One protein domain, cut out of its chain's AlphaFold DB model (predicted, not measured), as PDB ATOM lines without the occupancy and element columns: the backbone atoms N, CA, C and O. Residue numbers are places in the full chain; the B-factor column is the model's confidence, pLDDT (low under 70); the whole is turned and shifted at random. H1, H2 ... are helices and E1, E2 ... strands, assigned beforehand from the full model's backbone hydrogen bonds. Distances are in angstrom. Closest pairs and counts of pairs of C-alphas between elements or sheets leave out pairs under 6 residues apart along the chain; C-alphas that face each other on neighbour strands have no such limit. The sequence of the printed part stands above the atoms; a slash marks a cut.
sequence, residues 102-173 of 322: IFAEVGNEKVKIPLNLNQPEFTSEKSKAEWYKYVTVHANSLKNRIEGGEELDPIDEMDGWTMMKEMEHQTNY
ATOM      1  N   ILE A 102      22.147  27.777  33.838       88.44
ATOM      2  CA  ILE A 102      23.349  28.434  34.362       88.44
ATOM      3  C   ILE A 102      23.170  29.951  34.355       88.44
ATOM      4  O   ILE A 102      22.290  30.483  33.684       88.44
ATOM      5  N   PHE A 103      24.020  30.650  35.107       88.19
ATOM      6  CA  PHE A 103      23.960  32.103  35.237       88.19
ATOM      7  C   PHE A 103      25.245  32.765  34.739       88.19
ATOM      8  O   PHE A 103      26.349  32.338  35.102       88.19
ATOM      9  N   ALA A 104      25.090  33.825  33.949       85.81
ATOM     10  CA  ALA A 104      26.142  34.782  33.611       85.81
ATOM     11  C   ALA A 104      26.034  36.025  34.513       85.81
ATOM     12  O   ALA A 104      24.923  36.466  34.817       85.81
ATOM     13  N   GLU A 105      27.161  36.573  34.970       85.19
ATOM     14  CA  GLU A 105      27.229  37.759  35.833       85.19
ATOM     15  C   GLU A 105      27.692  38.991  35.037       85.19
ATOM     16  O   GLU A 105      28.879  39.169  34.761       85.19
ATOM     17  N   VAL A 106      26.747  39.872  34.691       81.81
ATOM     18  CA  VAL A 106      27.012  41.118  33.955       81.81
ATOM     19  C   VAL A 106      27.011  42.281  34.946       81.81
ATOM     20  O   VAL A 106      25.974  42.820  35.334       81.81
ATOM     21  N   GLY A 107      28.202  42.650  35.419       78.56
ATOM     22  CA  GLY A 107      28.384  43.701  36.424       78.56
ATOM     23  C   GLY A 107      27.811  43.312  37.791       78.56
ATOM     24  O   GLY A 107      28.512  42.712  38.599       78.56
ATOM     25  N   ASN A 108      26.553  43.681  38.050       75.56
ATOM     26  CA  ASN A 108      25.804  43.321  39.263       75.56
ATOM     27  C   ASN A 108      24.562  42.454  38.973       75.56
ATOM     28  O   ASN A 108      23.894  42.028  39.917       75.56
ATOM     29  N   GLU A 109      24.224  42.223  37.704       81.81
ATOM     30  CA  GLU A 109      23.000  41.531  37.291       81.81
ATOM     31  C   GLU A 109      23.300  40.094  36.852       81.81
ATOM     32  O   GLU A 109      24.432  39.758  36.493       81.81
ATOM     33  N   LYS A 110      22.293  39.217  36.951       84.69
ATOM     34  CA  LYS A 110      22.429  37.787  36.654       84.69
ATOM     35  C   LYS A 110      21.475  37.372  35.552       84.69
ATOM     36  O   LYS A 110      20.262  37.444  35.726       84.69
ATOM     37  N   VAL A 111      22.047  36.889  34.462       85.44
ATOM     38  CA  VAL A 111      21.338  36.481  33.251       85.44
ATOM     39  C   VAL A 111      21.162  34.956  33.270       85.44
ATOM     40  O   VAL A 111      22.136  34.238  33.509       85.44
ATOM     41  N   LYS A 112      19.927  34.461  33.086       88.44
ATOM     42  CA  LYS A 112      19.553  33.027  33.097       88.44
ATOM     43  C   LYS A 112      19.793  32.429  31.705       88.44
ATOM     44  O   LYS A 112      19.280  32.962  30.732       88.44
ATOM     45  N   ILE A 113      20.524  31.317  31.621       88.69
ATOM     46  CA  ILE A 113      20.761  30.564  30.378       88.69
ATOM     47  C   ILE A 113      20.170  29.152  30.548       88.69
ATOM     48  O   ILE A 113      20.670  28.408  31.402       88.69
ATOM     49  N   PRO A 114      19.110  28.770  29.813       87.06
ATOM     50  CA  PRO A 114      18.458  27.464  29.950       87.06
ATOM     51  C   PRO A 114      19.267  26.325  29.296       87.06
ATOM     52  O   PRO A 114      19.985  26.546  28.326       87.06
ATOM     53  N   LEU A 115      19.141  25.093  29.813       86.06
ATOM     54  CA  LEU A 115      19.823  23.889  29.297       86.06
ATOM     55  C   LEU A 115      18.879  22.785  28.772       86.06
ATOM     56  O   LEU A 115      19.367  21.778  28.260       86.06
ATOM     57  N   ASN A 116      17.557  22.939  28.901       82.19
ATOM     58  CA  ASN A 116      16.573  21.918  28.495       82.19
ATOM     59  C   ASN A 116      15.720  22.320  27.271       82.19
ATOM     60  O   ASN A 116      14.797  21.587  26.923       82.19
ATOM     61  N   LEU A 117      16.018  23.449  26.607       82.00
ATOM     62  CA  LEU A 117      15.333  23.827  25.362       82.00
ATOM     63  C   LEU A 117      15.527  22.749  24.285       82.00
ATOM     64  O   LEU A 117      16.606  22.158  24.183       82.00
ATOM     65  N   ASN A 118      14.451  22.485  23.535       80.25
ATOM     66  CA  ASN A 118      14.361  21.519  22.433       80.25
ATOM     67  C   ASN A 118      15.086  20.191  22.720       80.25
ATOM     68  O   ASN A 118      15.926  19.739  21.942       80.25
ATOM     69  N   GLN A 119      14.824  19.598  23.895       83.38
ATOM     70  CA  GLN A 119      15.416  18.324  24.304       83.38
ATOM     71  C   GLN A 119      14.724  17.133  23.601       83.38
ATOM     72  O   GLN A 119      13.558  16.867  23.900       83.38
ATOM     73  N   PRO A 120      15.444  16.333  22.785       79.81
ATOM     74  CA  PRO A 120      14.869  15.172  22.104       79.81
ATOM     75  C   PRO A 120      14.423  14.046  23.052       79.81
ATOM     76  O   PRO A 120      14.985  13.851  24.137       79.81
ATOM     77  N   GLU A 121      13.485  13.202  22.607       80.31
ATOM     78  CA  GLU A 121      13.137  11.965  23.322       80.31
ATOM     79  C   GLU A 121      14.256  10.907  23.214       80.31
ATOM     80  O   GLU A 121      14.439  10.237  22.196       80.31
ATOM     81  N   PHE A 122      15.007  10.703  24.302       79.12
ATOM     82  CA  PHE A 122      16.107   9.736  24.336       79.12
ATOM     83  C   PHE A 122      15.682   8.331  24.779       79.12
ATOM     84  O   PHE A 122      15.327   8.097  25.934       79.12
ATOM     85  N   THR A 123      15.876   7.346  23.898       75.00
ATOM     86  CA  THR A 123      15.745   5.906  24.211       75.00
ATOM     87  C   THR A 123      16.924   5.333  25.015       75.00
ATOM     88  O   THR A 123      16.860   4.199  25.490       75.00
ATOM     89  N   SER A 124      18.014   6.096  25.161       77.94
ATOM     90  CA  SER A 124      19.278   5.663  25.763       77.94
ATOM     91  C   SER A 124      19.872   6.744  26.665       77.94
ATOM     92  O   SER A 124      20.145   7.861  26.221       77.94
ATOM     93  N   GLU A 125      20.169   6.376  27.913       79.00
ATOM     94  CA  GLU A 125      20.823   7.251  28.899       79.00
ATOM     95  C   GLU A 125      22.196   7.757  28.415       79.00
ATOM     96  O   GLU A 125      22.617   8.859  28.758       79.00
ATOM     97  N   LYS A 126      22.888   6.987  27.557       77.00
ATOM     98  CA  LYS A 126      24.157   7.420  26.951       77.00
ATOM     99  C   LYS A 126      23.946   8.606  26.006       77.00
ATOM    100  O   LYS A 126      24.681   9.583  26.104       77.00
ATOM    101  N   SER A 127      22.944   8.528  25.130       74.38
ATOM    102  CA  SER A 127      22.622   9.601  24.180       74.38
ATOM    103  C   SER A 127      22.144  10.856  24.913       74.38
ATOM    104  O   SER A 127      22.603  11.953  24.611       74.38
ATOM    105  N   LYS A 128      21.325  10.681  25.959       83.06
ATOM    106  CA  LYS A 128      20.895  11.762  26.857       83.06
ATOM    107  C   LYS A 128      22.083  12.462  27.532       83.06
ATOM    108  O   LYS A 128      22.164  13.688  27.526       83.06
ATOM    109  N   ALA A 129      23.043  11.703  28.066       82.62
ATOM    110  CA  ALA A 129      24.258  12.260  28.664       82.62
ATOM    111  C   ALA A 129      25.172  12.967  27.640       82.62
ATOM    112  O   ALA A 129      25.834  13.951  27.975       82.62
ATOM    113  N   GLU A 130      25.207  12.493  26.393       81.31
ATOM    114  CA  GLU A 130      25.940  13.142  25.300       81.31
ATOM    115  C   GLU A 130      25.268  14.459  24.876       81.31
ATOM    116  O   GLU A 130      25.967  15.466  24.763       81.31
ATOM    117  N   TRP A 131      23.933  14.510  24.781       84.94
ATOM    118  CA  TRP A 131      23.167  15.750  24.585       84.94
ATOM    119  C   TRP A 131      23.451  16.787  25.675       84.94
ATOM    120  O   TRP A 131      23.909  17.886  25.367       84.94
ATOM    121  N   TYR A 132      23.290  16.424  26.955       86.19
ATOM    122  CA  TYR A 132      23.584  17.334  28.070       86.19
ATOM    123  C   TYR A 132      25.013  17.875  28.031       86.19
ATOM    124  O   TYR A 132      25.236  19.045  28.344       86.19
ATOM    125  N   LYS A 133      25.988  17.059  27.617       86.50
ATOM    126  CA  LYS A 133      27.372  17.505  27.440       86.50
ATOM    127  C   LYS A 133      27.496  18.550  26.325       86.50
ATOM    128  O   LYS A 133      28.200  19.537  26.528       86.50
ATOM    129  N   TYR A 134      26.837  18.358  25.181       85.69
ATOM    130  CA  TYR A 134      26.842  19.337  24.090       85.69
ATOM    131  C   TYR A 134      26.179  20.657  24.507       85.69
ATOM    132  O   TYR A 134      26.814  21.706  24.384       85.69
ATOM    133  N   VAL A 135      24.972  20.605  25.082       89.69
ATOM    134  CA  VAL A 135      24.247  21.799  25.551       89.69
ATOM    135  C   VAL A 135      25.035  22.536  26.637       89.69
ATOM    136  O   VAL A 135      25.230  23.744  26.544       89.69
ATOM    137  N   THR A 136      25.590  21.819  27.621       87.69
ATOM    138  CA  THR A 136      26.415  22.423  28.686       87.69
ATOM    139  C   THR A 136      27.654  23.122  28.121       87.69
ATOM    140  O   THR A 136      28.024  24.190  28.608       87.69
ATOM    141  N   VAL A 137      28.312  22.557  27.101       88.94
ATOM    142  CA  VAL A 137      29.474  23.197  26.458       88.94
ATOM    143  C   VAL A 137      29.063  24.466  25.709       88.94
ATOM    144  O   VAL A 137      29.740  25.484  25.855       88.94
ATOM    145  N   HIS A 138      27.956  24.438  24.962       89.50
ATOM    146  CA  HIS A 138      27.468  25.615  24.243       89.50
ATOM    147  C   HIS A 138      27.020  26.729  25.203       89.50
ATOM    148  O   HIS A 138      27.532  27.844  25.116       89.50
ATOM    149  N   ALA A 139      26.201  26.408  26.209       90.06
ATOM    150  CA  ALA A 139      25.752  27.362  27.221       90.06
ATOM    151  C   ALA A 139      26.921  27.998  28.000       90.06
ATOM    152  O   ALA A 139      26.910  29.198  28.258       90.06
ATOM    153  N   ASN A 140      27.978  27.241  28.333       89.56
ATOM    154  CA  ASN A 140      29.180  27.829  28.945       89.56
ATOM    155  C   ASN A 140      29.947  28.749  27.977       89.56
ATOM    156  O   ASN A 140      30.565  29.714  28.423       89.56
ATOM    157  N   SER A 141      29.904  28.497  26.666       89.81
ATOM    158  CA  SER A 141      30.453  29.420  25.664       89.81
ATOM    159  C   SER A 141      29.637  30.714  25.580       89.81
ATOM    160  O   SER A 141      30.220  31.794  25.540       89.81
ATOM    161  N   LEU A 142      28.306  30.612  25.615       89.25
ATOM    162  CA  LEU A 142      27.376  31.744  25.628       89.25
ATOM    163  C   LEU A 142      27.512  32.581  26.914       89.25
ATOM    164  O   LEU A 142      27.643  33.801  26.846       89.25
ATOM    165  N   LYS A 143      27.639  31.932  28.079       90.69
ATOM    166  CA  LYS A 143      28.013  32.577  29.352       90.69
ATOM    167  C   LYS A 143      29.291  33.408  29.214       90.69
ATOM    168  O   LYS A 143      29.295  34.567  29.607       90.69
ATOM    169  N   ASN A 144      30.355  32.846  28.636       90.06
ATOM    170  CA  ASN A 144      31.627  33.559  28.470       90.06
ATOM    171  C   ASN A 144      31.530  34.756  27.499       90.06
ATOM    172  O   ASN A 144      32.290  35.710  27.661       90.06
ATOM    173  N   ARG A 145      30.621  34.721  26.511       88.94
ATOM    174  CA  ARG A 145      30.310  35.853  25.612       88.94
ATOM    175  C   ARG A 145      29.605  36.979  26.374       88.94
ATOM    176  O   ARG A 145      30.101  38.104  26.412       88.94
ATOM    177  N   ILE A 146      28.531  36.639  27.086       89.12
ATOM    178  CA  ILE A 146      27.738  37.567  27.908       89.12
ATOM    179  C   ILE A 146      28.602  38.207  29.016       89.12
ATOM    180  O   ILE A 146      28.617  39.426  29.175       89.12
ATOM    181  N   GLU A 147      29.412  37.421  29.734       89.44
ATOM    182  CA  GLU A 147      30.364  37.931  30.745       89.44
ATOM    183  C   GLU A 147      31.540  38.715  30.129       89.44
ATOM    184  O   GLU A 147      32.198  39.497  30.818       89.44
ATOM    185  N   GLY A 148      31.787  38.547  28.826       84.81
ATOM    186  CA  GLY A 148      32.700  39.368  28.030       84.81
ATOM    187  C   GLY A 148      32.123  40.727  27.609       84.81
ATOM    188  O   GLY A 148      32.882  41.571  27.128       84.81
ATOM    189  N   GLY A 149      30.822  40.961  27.816       83.12
ATOM    190  CA  GLY A 149      30.115  42.179  27.408       83.12
ATOM    191  C   GLY A 149      29.482  42.116  26.014       83.12
ATOM    192  O   GLY A 149      29.251  43.167  25.421       83.12
ATOM    193  N   GLU A 150      29.230  40.917  25.482       85.69
ATOM    194  CA  GLU A 150      28.406  40.716  24.285       85.69
ATOM    195  C   GLU A 150      26.915  40.788  24.674       85.69
ATOM    196  O   GLU A 150      26.473  40.075  25.576       85.69
ATOM    197  N   GLU A 151      26.155  41.683  24.037       83.50
ATOM    198  CA  GLU A 151      24.720  41.886  24.290       83.50
ATOM    199  C   GLU A 151      23.925  40.917  23.400       83.50
ATOM    200  O   GLU A 151      23.888  41.082  22.184       83.50
ATOM    201  N   LEU A 152      23.379  39.862  24.012       83.88
ATOM    202  CA  LEU A 152      22.707  38.726  23.368       83.88
ATOM    203  C   LEU A 152      21.516  38.293  24.226       83.88
ATOM    204  O   LEU A 152      21.649  38.273  25.456       83.88
ATOM    205  N   ASP A 153      20.417  37.849  23.613       87.81
ATOM    206  CA  ASP A 153      19.396  37.108  24.358       87.81
ATOM    207  C   ASP A 153      19.834  35.635  24.539       87.81
ATOM    208  O   ASP A 153      20.090  34.935  23.551       87.81
ATOM    209  N   PRO A 154      19.963  35.122  25.781       86.81
ATOM    210  CA  PRO A 154      20.392  33.750  26.016       86.81
ATOM    211  C   PRO A 154      19.291  32.705  25.831       86.81
ATOM    212  O   PRO A 154      19.589  31.515  25.916       86.81
ATOM    213  N   ILE A 155      18.036  33.114  25.652       85.38
ATOM    214  CA  ILE A 155      16.928  32.224  25.314       85.38
ATOM    215  C   ILE A 155      16.984  31.970  23.811       85.38
ATOM    216  O   ILE A 155      17.133  30.815  23.428       85.38
ATOM    217  N   ASP A 156      17.002  33.020  22.985       87.12
ATOM    218  CA  ASP A 156      17.026  32.917  21.516       87.12
ATOM    219  C   ASP A 156      18.259  32.156  20.998       87.12
ATOM    220  O   ASP A 156      18.138  31.239  20.179       87.12
ATOM    221  N   GLU A 157      19.455  32.484  21.508       88.75
ATOM    222  CA  GLU A 157      20.701  31.786  21.152       88.75
ATOM    223  C   GLU A 157      20.647  30.293  21.527       88.75
ATOM    224  O   GLU A 157      21.061  29.437  20.741       88.75
ATOM    225  N   MET A 158      20.104  29.956  22.705       89.62
ATOM    226  CA  MET A 158      19.964  28.559  23.129       89.62
ATOM    227  C   MET A 158      18.848  27.831  22.374       89.62
ATOM    228  O   MET A 158      19.020  26.653  22.059       89.62
ATOM    229  N   ASP A 159      17.727  28.485  22.068       87.38
ATOM    230  CA  ASP A 159      16.594  27.901  21.346       87.38
ATOM    231  C   ASP A 159      16.989  27.560  19.908       87.38
ATOM    232  O   ASP A 159      16.994  26.387  19.527       87.38
ATOM    233  N   GLY A 160      17.468  28.551  19.152       85.00
ATOM    234  CA  GLY A 160      17.892  28.363  17.766       85.00
ATOM    235  C   GLY A 160      19.010  27.325  17.623       85.00
ATOM    236  O   GLY A 160      18.992  26.510  16.695       85.00
ATOM    237  N   TRP A 161      19.959  27.286  18.568       89.94
ATOM    238  CA  TRP A 161      21.024  26.281  18.566       89.94
ATOM    239  C   TRP A 161      20.528  24.880  18.950       89.94
ATOM    240  O   TRP A 161      20.928  23.897  18.315       89.94
ATOM    241  N   THR A 162      19.653  24.755  19.954       88.75
ATOM    242  CA  THR A 162      19.101  23.450  20.362       88.75
ATOM    243  C   THR A 162      18.151  22.885  19.312       88.75
ATOM    244  O   THR A 162      18.313  21.724  18.953       88.75
ATOM    245  N   MET A 163      17.266  23.692  18.718       86.19
ATOM    246  CA  MET A 163      16.387  23.268  17.620       86.19
ATOM    247  C   MET A 163      17.195  22.822  16.386       86.19
ATOM    248  O   MET A 163      16.892  21.795  15.772       86.19
ATOM    249  N   MET A 164      18.285  23.527  16.045       84.94
ATOM    250  CA  MET A 164      19.210  23.083  14.991       84.94
ATOM    251  C   MET A 164      19.852  21.728  15.332       84.94
ATOM    252  O   MET A 164      19.952  20.853  14.467       84.94
ATOM    253  N   LYS A 165      20.270  21.528  16.590       83.44
ATOM    254  CA  LYS A 165      20.885  20.271  17.041       83.44
ATOM    255  C   LYS A 165      19.906  19.113  17.197       83.44
ATOM    256  O   LYS A 165      20.316  17.973  16.981       83.44
ATOM    257  N   GLU A 166      18.642  19.375  17.505       82.19
ATOM    258  CA  GLU A 166      17.578  18.373  17.478       82.19
ATOM    259  C   GLU A 166      17.335  17.884  16.045       82.19
ATOM    260  O   GLU A 166      17.382  16.678  15.804       82.19
ATOM    261  N   MET A 167      17.192  18.792  15.071       76.06
ATOM    262  CA  MET A 167      17.046  18.414  13.657       76.06
ATOM    263  C   MET A 167      18.249  17.611  13.135       76.06
ATOM    264  O   MET A 167      18.070  16.625  12.417       76.06
ATOM    265  N   GLU A 168      19.477  17.978  13.521       76.38
ATOM    266  CA  GLU A 168      20.687  17.208  13.207       76.38
ATOM    267  C   GLU A 168      20.668  15.815  13.865       76.38
ATOM    268  O   GLU A 168      20.992  14.821  13.213       76.38
ATOM    269  N   HIS A 169      20.271  15.714  15.136       71.00
ATOM    270  CA  HIS A 169      20.180  14.439  15.853       71.00
ATOM    271  C   HIS A 169      19.121  13.513  15.236       71.00
ATOM    272  O   HIS A 169      19.403  12.337  15.004       71.00
ATOM    273  N   GLN A 170      17.938  14.044  14.912       68.38
ATOM    274  CA  GLN A 170      16.856  13.304  14.262       68.38
ATOM    275  C   GLN A 170      17.277  12.809  12.872       68.38
ATOM    276  O   GLN A 170      17.208  11.611  12.606       68.38
ATOM    277  N   THR A 171      17.823  13.693  12.029       66.69
ATOM    278  CA  THR A 171      18.289  13.335  10.676       66.69
ATOM    279  C   THR A 171      19.356  12.236  10.720       66.69
ATOM    280  O   THR A 171      19.289  11.278   9.955       66.69
ATOM    281  N   ASN A 172      20.321  12.321  11.645       65.00
ATOM    282  CA  ASN A 172      21.338  11.279  11.813       65.00
ATOM    283  C   ASN A 172      20.753   9.949  12.316       65.00
ATOM    284  O   ASN A 172      21.238   8.889  11.923       65.00
ATOM    285  N   TYR A 173      19.726   9.982  13.170       62.69
ATOM    286  CA  TYR A 173      19.060   8.774  13.659       62.69
ATOM    287  C   TYR A 173      18.253   8.081  12.551       62.69
ATOM    288  O   TYR A 173      18.339   6.860  12.410       62.69
TER     289      TYR A 173
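This is residues 102 to 173 of the 322 residues of the protein "LEDGF domain-containing protein" of Rhodnius prolixus (UniProt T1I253). A small two-stranded hairpin, E1 and E2, packs on one end of a pair of long helices, H1 and H2, which run opposite ways along the length of a rod. The strands cover residues 135 to 147 of H1, and E2 also packs on residues 154 to 159 of H2; the link of residues 115 to 124 runs from E2 along the rod to the first residues of H1. The printed part has 72 residues, with two named strands and two named helices in the order E1, E2, H1, H2; the sheet is antiparallel, and the class is mixed, helices and strands. The whole is only just compact, close to loose, with a radius of gyration of the C-alphas of 13.3 A and spans of 42 by 19 by 14 A.

Strand E1 is residues 102 to 106, 13.2 A long from first to last C-alpha, and begins with C-alpha 102 at (23.349, 28.434, 34.362). Strand E2 is residues 109 to 114, 16.5 A long. Helix H1, residues 125 to 147, measures 32.2 A and begins with C-alpha 125 at (20.823, 7.251, 28.899). Helix H2, residues 154 to 173, measures 27.9 A and ends with C-alpha 173 at (19.060, 8.774, 13.659).

E1 and E2 form a hairpin of antiparallel neighbours, with 151 degrees between their directions. N 104 and O 111 are 3.0 A apart and N 113 and O 102 are 2.8 A apart, both within hydrogen-bond range. The closest C-alphas of E1 and H1 are those of Ala 104 and Lys 143, 5.1 A apart. For E2 and H1 they are those of Ile 113 and Ala 139, at 6.7 A. For E2 and H2 they are those of Ile 113 and Pro 154, at 5.4 A. E1 and H2 are apart. H1 and H2, a helical hairpin, only just touch, with 3 pairs of C-alphas within 8 A; the closest are those of Ala 139 and Met 158, 7.2 A apart. H1 touches H2 with residues 135 to 142 alone, and H2 touches H1 with residues 154 to 162 alone. Their lines stand at a shallow tilt of 30 degrees, opposite ways. Each O i to N i+4 pair of H1 is within hydrogen-bond range, as are 15 of 16 in H2.

The two C-alphas farthest apart are those of Asn 108 and Tyr 173, 43.5 A. The printed part has no cut. The link from E1 to E2 is tight, those from E2 to H1 and from H1 to H2 are short, and no link is long. The mean pLDDT of the printed part is 83.5; residues 170 to 173, which belong to H2, are under 70.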